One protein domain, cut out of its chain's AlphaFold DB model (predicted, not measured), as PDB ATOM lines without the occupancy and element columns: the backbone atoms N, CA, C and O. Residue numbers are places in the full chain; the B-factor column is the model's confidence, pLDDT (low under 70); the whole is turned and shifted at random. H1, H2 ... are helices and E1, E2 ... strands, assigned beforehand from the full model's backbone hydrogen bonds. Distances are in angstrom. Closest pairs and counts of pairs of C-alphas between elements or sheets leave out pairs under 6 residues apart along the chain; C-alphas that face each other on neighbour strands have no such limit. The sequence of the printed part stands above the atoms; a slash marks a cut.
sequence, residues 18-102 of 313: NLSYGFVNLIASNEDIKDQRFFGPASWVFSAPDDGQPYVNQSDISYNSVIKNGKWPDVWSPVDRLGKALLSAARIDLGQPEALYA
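What this domain is: This is residues 18 to 102 of the 313 residues of an uncharacterized protein of Aureobasidium pullulans (UniProt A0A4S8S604). A long, narrow hairpin of two antiparallel strands, E1 and E2, makes a ribbon, with a short third strand, E3, beside E2 near the turn end of its second hairpin. Helix H2 grazes the ribbon with its residues 76 to 87 and reaches on toward a tail, in which residues 93 to 99 stick out and the small helix H3 folds back; the short helix H1 sits by E2 and touches H2. The printed part has 85 residues, with three named strands and then three named helices, in a mixed class; the sheet's order is E1 - E2 - E3, all antiparallel. The whole is only just loose, close to compact, with a radius of gyration of the C-alphas of 14.5 A, and elongated, spanning 47 by 25 by 19 A.

Where its parts are: E1, residues 21 to 28, begins at C-alpha 21 (31.110, -35.785, 30.626) and is 22.7 A long. E2, residues 39 to 47, is 22.8 A long, and E3 holds residues 54 to 56. H1 is residues 63 to 68; H2, residues 76 to 93, is 25.4 A long; H3, residues 98 to 102, ends at C-alpha 102 (38.374, -67.829, 29.353).

How they stand to each other: The strands form a meander, each the antiparallel neighbour of the one before. E1 and E2 are a hairpin at 170 degrees, with N 25 and O 43 2.8 A apart, within hydrogen-bond range. E2 and E3 are a hairpin at 160 degrees, with N 55 and O 46 at 2.7 A. H1 only grazes the sheet; the closest C-alphas of E2 and H1 are those of Ala 42 and Tyr 63, 5.8 A. H2 also only grazes it, and its closest C-alpha pair with E1 is Leu 26 and Gly 83, 7.4 A. H2 touches H1 with residues 76 to 77 alone, at a steep tilt of 47 degrees, opposite ways; their closest C-alphas, of Ile 67 and Trp 76, are 5.3 A apart. H3 is close to H2 but not clearly touching, the C-alphas of Arg 91 and Tyr 101 being closest at 7.1 A, and is not on the sheet. In H1, H2 and H3 every O i to N i+4 pair is within hydrogen-bond range.

The domain as a whole: The C-alphas farthest apart, those of Asp 50 and Ala 99, are 48.3 A apart. The printed part has no cut and no long link. Mean pLDDT of the printed part is 80.7; 11 residues are under 70, among them 58 to 60 and 97 to 100.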
ATOM      1  N   ASN A  18      35.822 -29.336  23.653       69.38
ATOM      2  CA  ASN A  18      36.257 -30.126  24.799       69.38
ATOM      3  C   ASN A  18      35.030 -30.826  25.382       69.38
ATOM      4  O   ASN A  18      34.173 -30.186  25.985       69.38
ATOM      5  N   LEU A  19      34.924 -32.136  25.180       74.94
ATOM      6  CA  LEU A  19      33.904 -32.935  25.853       74.94
ATOM      7  C   LEU A  19      34.178 -32.940  27.359       74.94
ATOM      8  O   LEU A  19      35.330 -33.056  27.773       74.94
ATOM      9  N   SER A  20      33.127 -32.816  28.170       78.06
ATOM     10  CA  SER A  20      33.252 -32.769  29.633       78.06
ATOM     11  C   SER A  20      32.873 -34.094  30.288       78.06
ATOM     12  O   SER A  20      33.689 -34.709  30.968       78.06
ATOM     13  N   TYR A  21      31.647 -34.554  30.059       82.94
ATOM     14  CA  TYR A  21      31.110 -35.785  30.626       82.94
ATOM     15  C   TYR A  21      30.157 -36.454  29.640       82.94
ATOM     16  O   TYR A  21      29.723 -35.861  28.652       82.94
ATOM     17  N   GLY A  22      29.845 -37.717  29.901       86.50
ATOM     18  CA  GLY A  22      28.974 -38.506  29.048       86.50
ATOM     19  C   GLY A  22      29.020 -39.980  29.401       86.50
ATOM     20  O   GLY A  22      29.584 -40.369  30.423       86.50
ATOM     21  N   PHE A  23      28.444 -40.797  28.529       87.31
ATOM     22  CA  PHE A  23      28.509 -42.244  28.635       87.31
ATOM     23  C   PHE A  23      28.727 -42.886  27.267       87.31
ATOM     24  O   PHE A  23      28.329 -42.358  26.226       87.31
ATOM     25  N   VAL A  24      29.341 -44.064  27.300       88.12
ATOM     26  CA  VAL A  24      29.459 -44.965  26.157       88.12
ATOM     27  C   VAL A  24      28.805 -46.275  26.554       88.12
ATOM     28  O   VAL A  24      29.154 -46.862  27.575       88.12
ATOM     29  N   ASN A  25      27.851 -46.719  25.753       88.56
ATOM     30  CA  ASN A  25      27.256 -48.034  25.860       88.56
ATOM     31  C   ASN A  25      27.996 -48.985  24.916       88.56
ATOM     32  O   ASN A  25      28.050 -48.753  23.705       88.56
ATOM     33  N   LEU A  26      28.572 -50.039  25.486       88.31
ATOM     34  CA  LEU A  26      29.331 -51.054  24.772       88.31
ATOM     35  C   LEU A  26      28.563 -52.369  24.814       88.31
ATOM     36  O   LEU A  26      28.191 -52.840  25.888       88.31
ATOM     37  N   ILE A  27      28.370 -52.983  23.650       86.62
ATOM     38  CA  ILE A  27      27.710 -54.281  23.538       86.62
ATOM     39  C   ILE A  27      28.767 -55.313  23.160       86.62
ATOM     40  O   ILE A  27      29.360 -55.243  22.080       86.62
ATOM     41  N   ALA A  28      29.021 -56.250  24.074       86.06
ATOM     42  CA  ALA A  28      29.929 -57.362  23.831       86.06
ATOM     43  C   ALA A  28      29.353 -58.295  22.753       86.06
ATOM     44  O   ALA A  28      28.160 -58.602  22.751       86.06
ATOM     45  N   SER A  29      30.211 -58.723  21.838       83.69
ATOM     46  CA  SER A  29      29.947 -59.740  20.830       83.69
ATOM     47  C   SER A  29      30.475 -61.102  21.305       83.69
ATOM     48  O   SER A  29      31.000 -61.229  22.411       83.69
ATOM     49  N   ASN A  30      30.334 -62.131  20.467       81.06
ATOM     50  CA  ASN A  30      30.871 -63.472  20.733       81.06
ATOM     51  C   ASN A  30      32.312 -63.646  20.215       81.06
ATOM     52  O   ASN A  30      32.742 -64.770  19.978       81.06
ATOM     53  N   GLU A  31      33.022 -62.550  19.962       85.12
ATOM     54  CA  GLU A  31      34.420 -62.585  19.527       85.12
ATOM     55  C   GLU A  31      35.360 -62.765  20.732       85.12
ATOM     56  O   GLU A  31      34.977 -62.515  21.877       85.12
ATOM     57  N   ASP A  32      36.612 -63.148  20.474       87.31
ATOM     58  CA  ASP A  32      37.668 -63.157  21.493       87.31
ATOM     59  C   ASP A  32      37.874 -61.730  22.037       87.31
ATOM     60  O   ASP A  32      37.950 -60.761  21.271       87.31
ATOM     61  N   ILE A  33      38.003 -61.585  23.359       89.00
ATOM     62  CA  ILE A  33      38.269 -60.294  24.014       89.00
ATOM     63  C   ILE A  33      39.517 -59.585  23.486       89.00
ATOM     64  O   ILE A  33      39.597 -58.352  23.517       89.00
ATOM     65  N   LYS A  34      40.481 -60.342  22.960       88.25
ATOM     66  CA  LYS A  34      41.707 -59.842  22.331       88.25
ATOM     67  C   LYS A  34      41.433 -59.156  20.985       88.25
ATOM     68  O   LYS A  34      42.224 -58.297  20.588       88.25
ATOM     69  N   ASP A  35      40.325 -59.458  20.296       88.38
ATOM     70  CA  ASP A  35      39.948 -58.795  19.039       88.38
ATOM     71  C   ASP A  35      39.372 -57.385  19.310       88.38
ATOM     72  O   ASP A  35      38.688 -57.102  20.298       88.38
ATOM     73  N   GLN A  36      39.637 -56.452  18.395       84.38
ATOM     74  CA  GLN A  36      39.035 -55.112  18.382       84.38
ATOM     75  C   GLN A  36      37.524 -55.142  18.086       84.38
ATOM     76  O   GLN A  36      36.832 -54.152  18.306       84.38
ATOM     77  N   ARG A  37      37.008 -56.264  17.572       86.62
ATOM     78  CA  ARG A  37      35.585 -56.533  17.304       86.62
ATOM     79  C   ARG A  37      34.830 -57.111  18.498       86.62
ATOM     80  O   ARG A  37      33.628 -57.357  18.384       86.62
ATOM     81  N   PHE A  38      35.508 -57.294  19.631       89.00
ATOM     82  CA  PHE A  38      34.882 -57.755  20.866       89.00
ATOM     83  C   PHE A  38      33.682 -56.900  21.273       89.00
ATOM     84  O   PHE A  38      32.655 -57.423  21.689       89.00
ATOM     85  N   PHE A  39      33.774 -55.581  21.113       88.56
ATOM     86  CA  PHE A  39      32.598 -54.726  21.169       88.56
ATOM     87  C   PHE A  39      32.071 -54.511  19.751       88.56
ATOM     88  O   PHE A  39      32.812 -54.108  18.851       88.56
ATOM     89  N   GLY A  40      30.795 -54.839  19.550       78.62
ATOM     90  CA  GLY A  40      30.128 -54.751  18.255       78.62
ATOM     91  C   GLY A  40      29.590 -53.337  18.003       78.62
ATOM     92  O   GLY A  40      30.369 -52.438  17.665       78.62
ATOM     93  N   PRO A  41      28.265 -53.125  18.114       80.50
ATOM     94  CA  PRO A  41      27.684 -51.792  18.081       80.50
ATOM     95  C   PRO A  41      27.964 -51.041  19.388       80.50
ATOM     96  O   PRO A  41      27.905 -51.608  20.482       80.50
ATOM     97  N   ALA A  42      28.262 -49.750  19.262       79.88
ATOM     98  CA  ALA A  42      28.369 -48.844  20.395       79.88
ATOM     99  C   ALA A  42      27.470 -47.626  20.183       79.88
ATOM    100  O   ALA A  42      27.365 -47.097  19.073       79.88
ATOM    101  N   SER A  43      26.873 -47.145  21.266       83.44
ATOM    102  CA  SER A  43      26.174 -45.863  21.298       83.44
ATOM    103  C   SER A  43      26.795 -44.971  22.363       83.44
ATOM    104  O   SER A  43      27.385 -45.449  23.331       83.44
ATOM    105  N   TRP A  44      26.750 -43.660  22.158       84.94
ATOM    106  CA  TRP A  44      27.394 -42.721  23.065       84.94
ATOM    107  C   TRP A  44      26.669 -41.389  23.087       84.94
ATOM    108  O   TRP A  44      26.056 -40.970  22.098       84.94
ATOM    109  N   VAL A  45      26.781 -40.732  24.235       87.06
ATOM    110  CA  VAL A  45      26.295 -39.380  24.467       87.06
ATOM    111  C   VAL A  45      27.358 -38.639  25.255       87.06
ATOM    112  O   VAL A  45      27.730 -39.081  26.339       87.06
ATOM    113  N   PHE A  46      27.828 -37.511  24.732       86.25
ATOM    114  CA  PHE A  46      28.730 -36.613  25.447       86.25
ATOM    115  C   PHE A  46      28.162 -35.202  25.479       86.25
ATOM    116  O   PHE A  46      27.493 -34.780  24.545       86.25
ATOM    117  N   SER A  47      28.464 -34.451  26.529       83.50
ATOM    118  CA  SER A  47      28.085 -33.047  26.668       83.50
ATOM    119  C   SER A  47      29.338 -32.180  26.702       83.50
ATOM    120  O   SER A  47      30.330 -32.526  27.359       83.50
ATOM    121  N   ALA A  48      29.312 -31.046  26.000       80.38
ATOM    122  CA  ALA A  48      30.338 -30.028  26.174       80.38
ATOM    123  C   ALA A  48      29.952 -29.113  27.356       80.38
ATOM    124  O   ALA A  48      28.766 -28.919  27.636       80.38
ATOM    125  N   PRO A  49      30.941 -28.582  28.091       70.69
ATOM    126  CA  PRO A  49      30.686 -27.767  29.273       70.69
ATOM    127  C   PRO A  49      30.068 -26.407  28.919       70.69
ATOM    128  O   PRO A  49      29.367 -25.831  29.745       70.69
ATOM    129  N   ASP A  50      30.304 -25.916  27.700       74.06
ATOM    130  CA  ASP A  50      29.946 -24.555  27.290       74.06
ATOM    131  C   ASP A  50      28.523 -24.438  26.721       74.06
ATOM    132  O   ASP A  50      27.894 -23.388  26.838       74.06
ATOM    133  N   ASP A  51      28.007 -25.499  26.090       70.25
ATOM    134  CA  ASP A  51      26.697 -25.500  25.424       70.25
ATOM    135  C   ASP A  51      25.629 -26.308  26.181       70.25
ATOM    136  O   ASP A  51      24.434 -26.091  25.965       70.25
ATOM    137  N   GLY A  52      26.040 -27.230  27.062       68.25
ATOM    138  CA  GLY A  52      25.155 -28.159  27.767       68.25
ATOM    139  C   GLY A  52      24.349 -29.079  26.839       68.25
ATOM    140  O   GLY A  52      23.472 -29.804  27.312       68.25
ATOM    141  N   GLN A  53      24.613 -29.059  25.529       75.50
ATOM    142  CA  GLN A  53      23.854 -29.823  24.547       75.50
ATOM    143  C   GLN A  53      24.456 -31.224  24.401       75.50
ATOM    144  O   GLN A  53      25.681 -31.374  24.340       75.50
ATOM    145  N   PRO A  54      23.624 -32.278  24.350       79.06
ATOM    146  CA  PRO A  54      24.120 -33.628  24.168       79.06
ATOM    147  C   PRO A  54      24.524 -33.854  22.707       79.06
ATOM    148  O   PRO A  54      23.706 -33.813  21.788       79.06
ATOM    149  N   TYR A  55      25.796 -34.164  22.503       81.19
ATOM    150  CA  TYR A  55      26.313 -34.775  21.291       81.19
ATOM    151  C   TYR A  55      25.987 -36.261  21.351       81.19
ATOM    152  O   TYR A  55      26.553 -37.001  22.155       81.19
ATOM    153  N   VAL A  56      25.044 -36.681  20.517       79.19
ATOM    154  CA  VAL A  56      24.563 -38.061  20.456       79.19
ATOM    155  C   VAL A  56      24.924 -38.646  19.107       79.19
ATOM    156  O   VAL A  56      24.753 -38.001  18.070       79.19
ATOM    157  N   ASN A  57      25.346 -39.902  19.108       74.94
ATOM    158  CA  ASN A  57      25.346 -40.691  17.892       74.94
ATOM    159  C   ASN A  57      24.003 -41.425  17.736       74.94
ATOM    160  O   ASN A  57      23.627 -42.225  18.590       74.94
ATOM    161  N   GLN A  58      23.275 -41.116  16.659       59.69
ATOM    162  CA  GLN A  58      21.906 -41.594  16.416       59.69
ATOM    163  C   GLN A  58      21.827 -43.030  15.876       59.69
ATOM    164  O   GLN A  58      20.741 -43.601  15.862       59.69
ATOM    165  N   SER A  59      22.941 -43.620  15.433       66.31
ATOM    166  CA  SER A  59      22.975 -44.984  14.898       66.31
ATOM    167  C   SER A  59      24.082 -45.815  15.532       66.31
ATOM    168  O   SER A  59      25.136 -45.295  15.895       66.31
ATOM    169  N   ASP A  60      23.851 -47.122  15.643       68.81
ATOM    170  CA  ASP A  60      24.870 -48.072  16.075       68.81
ATOM    171  C   ASP A  60      26.112 -47.939  15.185       68.81
ATOM    172  O   ASP A  60      26.104 -48.289  14.001       68.81
ATOM    173  N   ILE A  61      27.195 -47.395  15.745       73.31
ATOM    174  CA  ILE A  61      28.474 -47.334  15.038       73.31
ATOM    175  C   ILE A  61      29.168 -48.678  15.155       73.31
ATOM    176  O   ILE A  61      29.218 -49.281  16.227       73.31
ATOM    177  N   SER A  62      29.786 -49.112  14.058       79.62
ATOM    178  CA  SER A  62      30.759 -50.198  14.122       79.62
ATOM    179  C   SER A  62      31.959 -49.725  14.940       79.62
ATOM    180  O   SER A  62      32.758 -48.911  14.464       79.62
ATOM    181  N   TYR A  63      32.086 -50.234  16.163       79.31
ATOM    182  CA  TYR A  63      33.096 -49.795  17.121       79.31
ATOM    183  C   TYR A  63      34.528 -49.966  16.590       79.31
ATOM    184  O   TYR A  63      35.338 -49.039  16.636       79.31
ATOM    185  N   ASN A  64      34.801 -51.095  15.933       79.88
ATOM    186  CA  ASN A  64      36.073 -51.367  15.259       79.88
ATOM    187  C   ASN A  64      36.434 -50.294  14.211       79.88
ATOM    188  O   ASN A  64      37.578 -49.848  14.125       79.88
ATOM    189  N   SER A  65      35.455 -49.831  13.424       77.31
ATOM    190  CA  SER A  65      35.691 -48.777  12.426       77.31
ATOM    191  C   SER A  65      36.067 -47.443  13.072       77.31
ATOM    192  O   SER A  65      36.807 -46.650  12.498       77.31
ATOM    193  N   VAL A  66      35.563 -47.199  14.274       77.38
ATOM    194  CA  VAL A  66      35.716 -45.946  14.997       77.38
ATOM    195  C   VAL A  66      37.052 -45.907  15.755       77.38
ATOM    196  O   VAL A  66      37.722 -44.875  15.719       77.38
ATOM    197  N   ILE A  67      37.514 -47.051  16.281       75.88
ATOM    198  CA  ILE A  67      38.893 -47.238  16.771       75.88
ATOM    199  C   ILE A  67      39.909 -47.032  15.643       75.88
ATOM    200  O   ILE A  67      40.854 -46.264  15.801       75.88
ATOM    201  N   LYS A  68      39.732 -47.712  14.502       77.50
ATOM    202  CA  LYS A  68      40.717 -47.684  13.406       77.50
ATOM    203  C   LYS A  68      40.849 -46.316  12.749       77.50
ATOM    204  O   LYS A  68      41.947 -45.925  12.374       77.50
ATOM    205  N   ASN A  69      39.733 -45.607  12.601       71.81
ATOM    206  CA  ASN A  69      39.701 -44.339  11.880       71.81
ATOM    207  C   ASN A  69      39.931 -43.117  12.785       71.81
ATOM    208  O   ASN A  69      39.897 -42.001  12.274       71.81
ATOM    209  N   GLY A  70      40.111 -43.303  14.102       67.81
ATOM    210  CA  GLY A  70      40.314 -42.199  15.049       67.81
ATOM    211  C   GLY A  70      39.202 -41.149  14.970       67.81
ATOM    212  O   GLY A  70      39.466 -39.945  14.985       67.81
ATOM    213  N   LYS A  71      37.950 -41.594  14.777       74.94
ATOM    214  CA  LYS A  71      36.824 -40.669  14.597       74.94
ATOM    215  C   LYS A  71      36.590 -39.892  15.883       74.94
ATOM    216  O   LYS A  71      36.678 -40.444  16.975       74.94
ATOM    217  N   TRP A  72      36.241 -38.617  15.751       72.38
ATOM    218  CA  TRP A  72      35.875 -37.813  16.907       72.38
ATOM    219  C   TRP A  72      34.625 -38.391  17.605       72.38
ATOM    220  O   TRP A  72      33.679 -38.769  16.906       72.38
ATOM    221  N   PRO A  73      34.584 -38.420  18.949       74.50
ATOM    222  CA  PRO A  73      35.688 -38.114  19.869       74.50
ATOM    223  C   PRO A  73      36.752 -39.211  19.947       74.50
ATOM    224  O   PRO A  73      36.417 -40.377  20.067       74.50
ATOM    225  N   ASP A  74      38.036 -38.847  19.943       77.94
ATOM    226  CA  ASP A  74      39.158 -39.802  19.946       77.94
ATOM    227  C   ASP A  74      39.405 -40.425  21.338       77.94
ATOM    228  O   ASP A  74      40.402 -40.167  22.008       77.94
ATOM    229  N   VAL A  75      38.430 -41.204  21.816       82.31
ATOM    230  CA  VAL A  75      38.438 -41.861  23.139       82.31
ATOM    231  C   VAL A  75      38.315 -43.382  23.043       82.31
ATOM    232  O   VAL A  75      38.347 -44.084  24.053       82.31
ATOM    233  N   TRP A  76      38.184 -43.919  21.833       84.69
ATOM    234  CA  TRP A  76      37.738 -45.293  21.612       84.69
ATOM    235  C   TRP A  76      38.738 -46.340  22.072       84.69
ATOM    236  O   TRP A  76      38.350 -47.305  22.713       84.69
ATOM    237  N   SER A  77      40.029 -46.142  21.813       83.81
ATOM    238  CA  SER A  77      41.045 -47.103  22.250       83.81
ATOM    239  C   SER A  77      41.159 -47.197  23.786       83.81
ATOM    240  O   SER A  77      41.208 -48.314  24.305       83.81
ATOM    241  N   PRO A  78      41.168 -46.081  24.547       84.75
ATOM    242  CA  PRO A  78      41.026 -46.127  26.004       84.75
ATOM    243  C   PRO A  78      39.729 -46.791  26.487       84.75
ATOM    244  O   PRO A  78      39.784 -47.620  27.392       84.75
ATOM    245  N   VAL A  79      38.588 -46.457  25.876       88.38
ATOM    246  CA  VAL A  79      37.277 -47.015  26.246       88.38
ATOM    247  C   VAL A  79      37.215 -48.527  26.000       88.38
ATOM    248  O   VAL A  79      36.667 -49.236  26.837       88.38
ATOM    249  N   ASP A  80      37.826 -49.036  24.925       88.81
ATOM    250  CA  ASP A  80      37.872 -50.473  24.606       88.81
ATOM    251  C   ASP A  80      38.588 -51.242  25.712       88.81
ATOM    252  O   ASP A  80      38.048 -52.182  26.294       88.81
ATOM    253  N   ARG A  81      39.795 -50.780  26.060       88.38
ATOM    254  CA  ARG A  81      40.612 -51.391  27.112       88.38
ATOM    255  C   ARG A  81      39.921 -51.329  28.468       88.38
ATOM    256  O   ARG A  81      39.906 -52.326  29.183       88.38
ATOM    257  N   LEU A  82      39.332 -50.183  28.814       90.81
ATOM    258  CA  LEU A  82      38.626 -50.016  30.082       90.81
ATOM    259  C   LEU A  82      37.375 -50.900  30.156       90.81
ATOM    260  O   LEU A  82      37.155 -51.558  31.168       90.81
ATOM    261  N   GLY A  83      36.579 -50.950  29.085       91.50
ATOM    262  CA  GLY A  83      35.379 -51.779  29.012       91.50
ATOM    263  C   GLY A  83      35.700 -53.266  29.143       91.50
ATOM    264  O   GLY A  83      35.044 -53.972  29.906       91.50
ATOM    265  N   LYS A  84      36.749 -53.738  28.457       92.19
ATOM    266  CA  LYS A  84      37.237 -55.120  28.574       92.19
ATOM    267  C   LYS A  84      37.727 -55.430  29.984       92.19
ATOM    268  O   LYS A  84      37.373 -56.479  30.520       92.19
ATOM    269  N   ALA A  85      38.468 -54.516  30.612       91.19
ATOM    270  CA  ALA A  85      38.963 -54.698  31.975       91.19
ATOM    271  C   ALA A  85      37.810 -54.792  32.982       91.19
ATOM    272  O   ALA A  85      37.774 -55.713  33.796       91.19
ATOM    273  N   LEU A  86      36.830 -53.891  32.873       91.69
ATOM    274  CA  LEU A  86      35.653 -53.873  33.737       91.69
ATOM    275  C   LEU A  86      34.800 -55.134  33.566       91.69
ATOM    276  O   LEU A  86      34.392 -55.739  34.554       91.69
ATOM    277  N   LEU A  87      34.575 -55.568  32.325       90.44
ATOM    278  CA  LEU A  87      33.849 -56.805  32.052       90.44
ATOM    279  C   LEU A  87      34.579 -58.029  32.618       90.44
ATOM    280  O   LEU A  87      33.942 -58.911  33.186       90.44
ATOM    281  N   SER A  88      35.904 -58.070  32.485       90.00
ATOM    282  CA  SER A  88      36.737 -59.161  33.005       90.00
ATOM    283  C   SER A  88      36.648 -59.252  34.526       90.00
ATOM    284  O   SER A  88      36.380 -60.326  35.058       90.00
ATOM    285  N   ALA A  89      36.803 -58.115  35.214       88.88
ATOM    286  CA  ALA A  89      36.681 -58.031  36.667       88.88
ATOM    287  C   ALA A  89      35.283 -58.460  37.136       88.88
ATOM    288  O   ALA A  89      35.160 -59.334  37.989       88.88
ATOM    289  N   ALA A  90      34.228 -57.938  36.502       88.62
ATOM    290  CA  ALA A  90      32.853 -58.279  36.852       88.62
ATOM    291  C   ALA A  90      32.548 -59.776  36.675       88.62
ATOM    292  O   ALA A  90      31.871 -60.372  37.508       88.62
ATOM    293  N   ARG A  91      33.039 -60.414  35.606       86.12
ATOM    294  CA  ARG A  91      32.817 -61.853  35.369       86.12
ATOM    295  C   ARG A  91      33.501 -62.732  36.409       86.12
ATOM    296  O   ARG A  91      32.934 -63.751  36.802       86.12
ATOM    297  N   ILE A  92      34.691 -62.325  36.842       83.75
ATOM    298  CA  ILE A  92      35.452 -63.009  37.887       83.75
ATOM    299  C   ILE A  92      34.772 -62.853  39.238       83.75
ATOM    300  O   ILE A  92      34.548 -63.854  39.917       83.75
ATOM    301  N   ASP A  93      34.350 -61.636  39.580       85.88
ATOM    302  CA  ASP A  93      33.607 -61.378  40.812       85.88
ATOM    303  C   ASP A  93      32.315 -62.194  40.864       85.88
ATOM    304  O   ASP A  93      31.981 -62.758  41.901       85.88
ATOM    305  N   LEU A  94      31.611 -62.326  39.738       85.62
ATOM    306  CA  LEU A  94      30.383 -63.118  39.649       85.62
ATOM    307  C   LEU A  94      30.611 -64.634  39.648       85.62
ATOM    308  O   LEU A  94      29.635 -65.385  39.689       85.62
ATOM    309  N   GLY A  95      31.856 -65.106  39.572       79.56
ATOM    310  CA  GLY A  95      32.143 -66.535  39.582       79.56
ATOM    311  C   GLY A  95      31.566 -67.288  38.398       79.56
ATOM    312  O   GLY A  95      31.110 -68.423  38.561       79.56
ATOM    313  N   GLN A  96      31.547 -66.667  37.213       75.94
ATOM    314  CA  GLN A  96      31.197 -67.405  36.001       75.94
ATOM    315  C   GLN A  96      32.087 -68.656  35.893       75.94
ATOM    316  O   GLN A  96      33.194 -68.652  36.413       75.94
ATOM    317  N   PRO A  97      31.629 -69.762  35.288       69.38
ATOM    318  CA  PRO A  97      32.465 -70.949  35.143       69.38
ATOM    319  C   PRO A  97      33.588 -70.691  34.129       69.38
ATOM    320  O   PRO A  97      33.337 -70.105  33.079       69.38
ATOM    321  N   GLU A  98      34.803 -71.158  34.430       68.00
ATOM    322  CA  GLU A  98      36.054 -70.897  33.682       68.00
ATOM    323  C   GLU A  98      35.919 -71.085  32.170       68.00
ATOM    324  O   GLU A  98      36.302 -70.219  31.385       68.00
ATOM    325  N   ALA A  99      35.224 -72.148  31.764       65.62
ATOM    326  CA  ALA A  99      34.949 -72.455  30.365       65.62
ATOM    327  C   ALA A  99      34.126 -71.384  29.615       65.62
ATOM    328  O   ALA A  99      34.183 -71.336  28.392       65.62
ATOM    329  N   LEU A 100      33.344 -70.549  30.310       66.69
ATOM    330  CA  LEU A 100      32.511 -69.503  29.698       66.69
ATOM    331  C   LEU A 100      33.194 -68.133  29.636       66.69
ATOM    332  O   LEU A 100      32.755 -67.286  28.858       66.69
ATOM    333  N   TYR A 101      34.230 -67.885  30.445       71.25
ATOM    334  CA  TYR A 101      34.889 -66.575  30.490       71.25
ATOM    335  C   TYR A 101      36.363 -66.582  30.068       71.25
ATOM    336  O   TYR A 101      36.904 -65.496  29.887       71.25
ATOM    337  N   ALA A 102      36.988 -67.743  29.834       68.50
ATOM    338  CA  ALA A 102      38.374 -67.829  29.353       68.50
ATOM    339  C   ALA A 102      38.621 -66.998  28.079       68.50
ATOM    340  O   ALA A 102      39.550 -66.201  28.021       68.50
TER     341      ALA A 102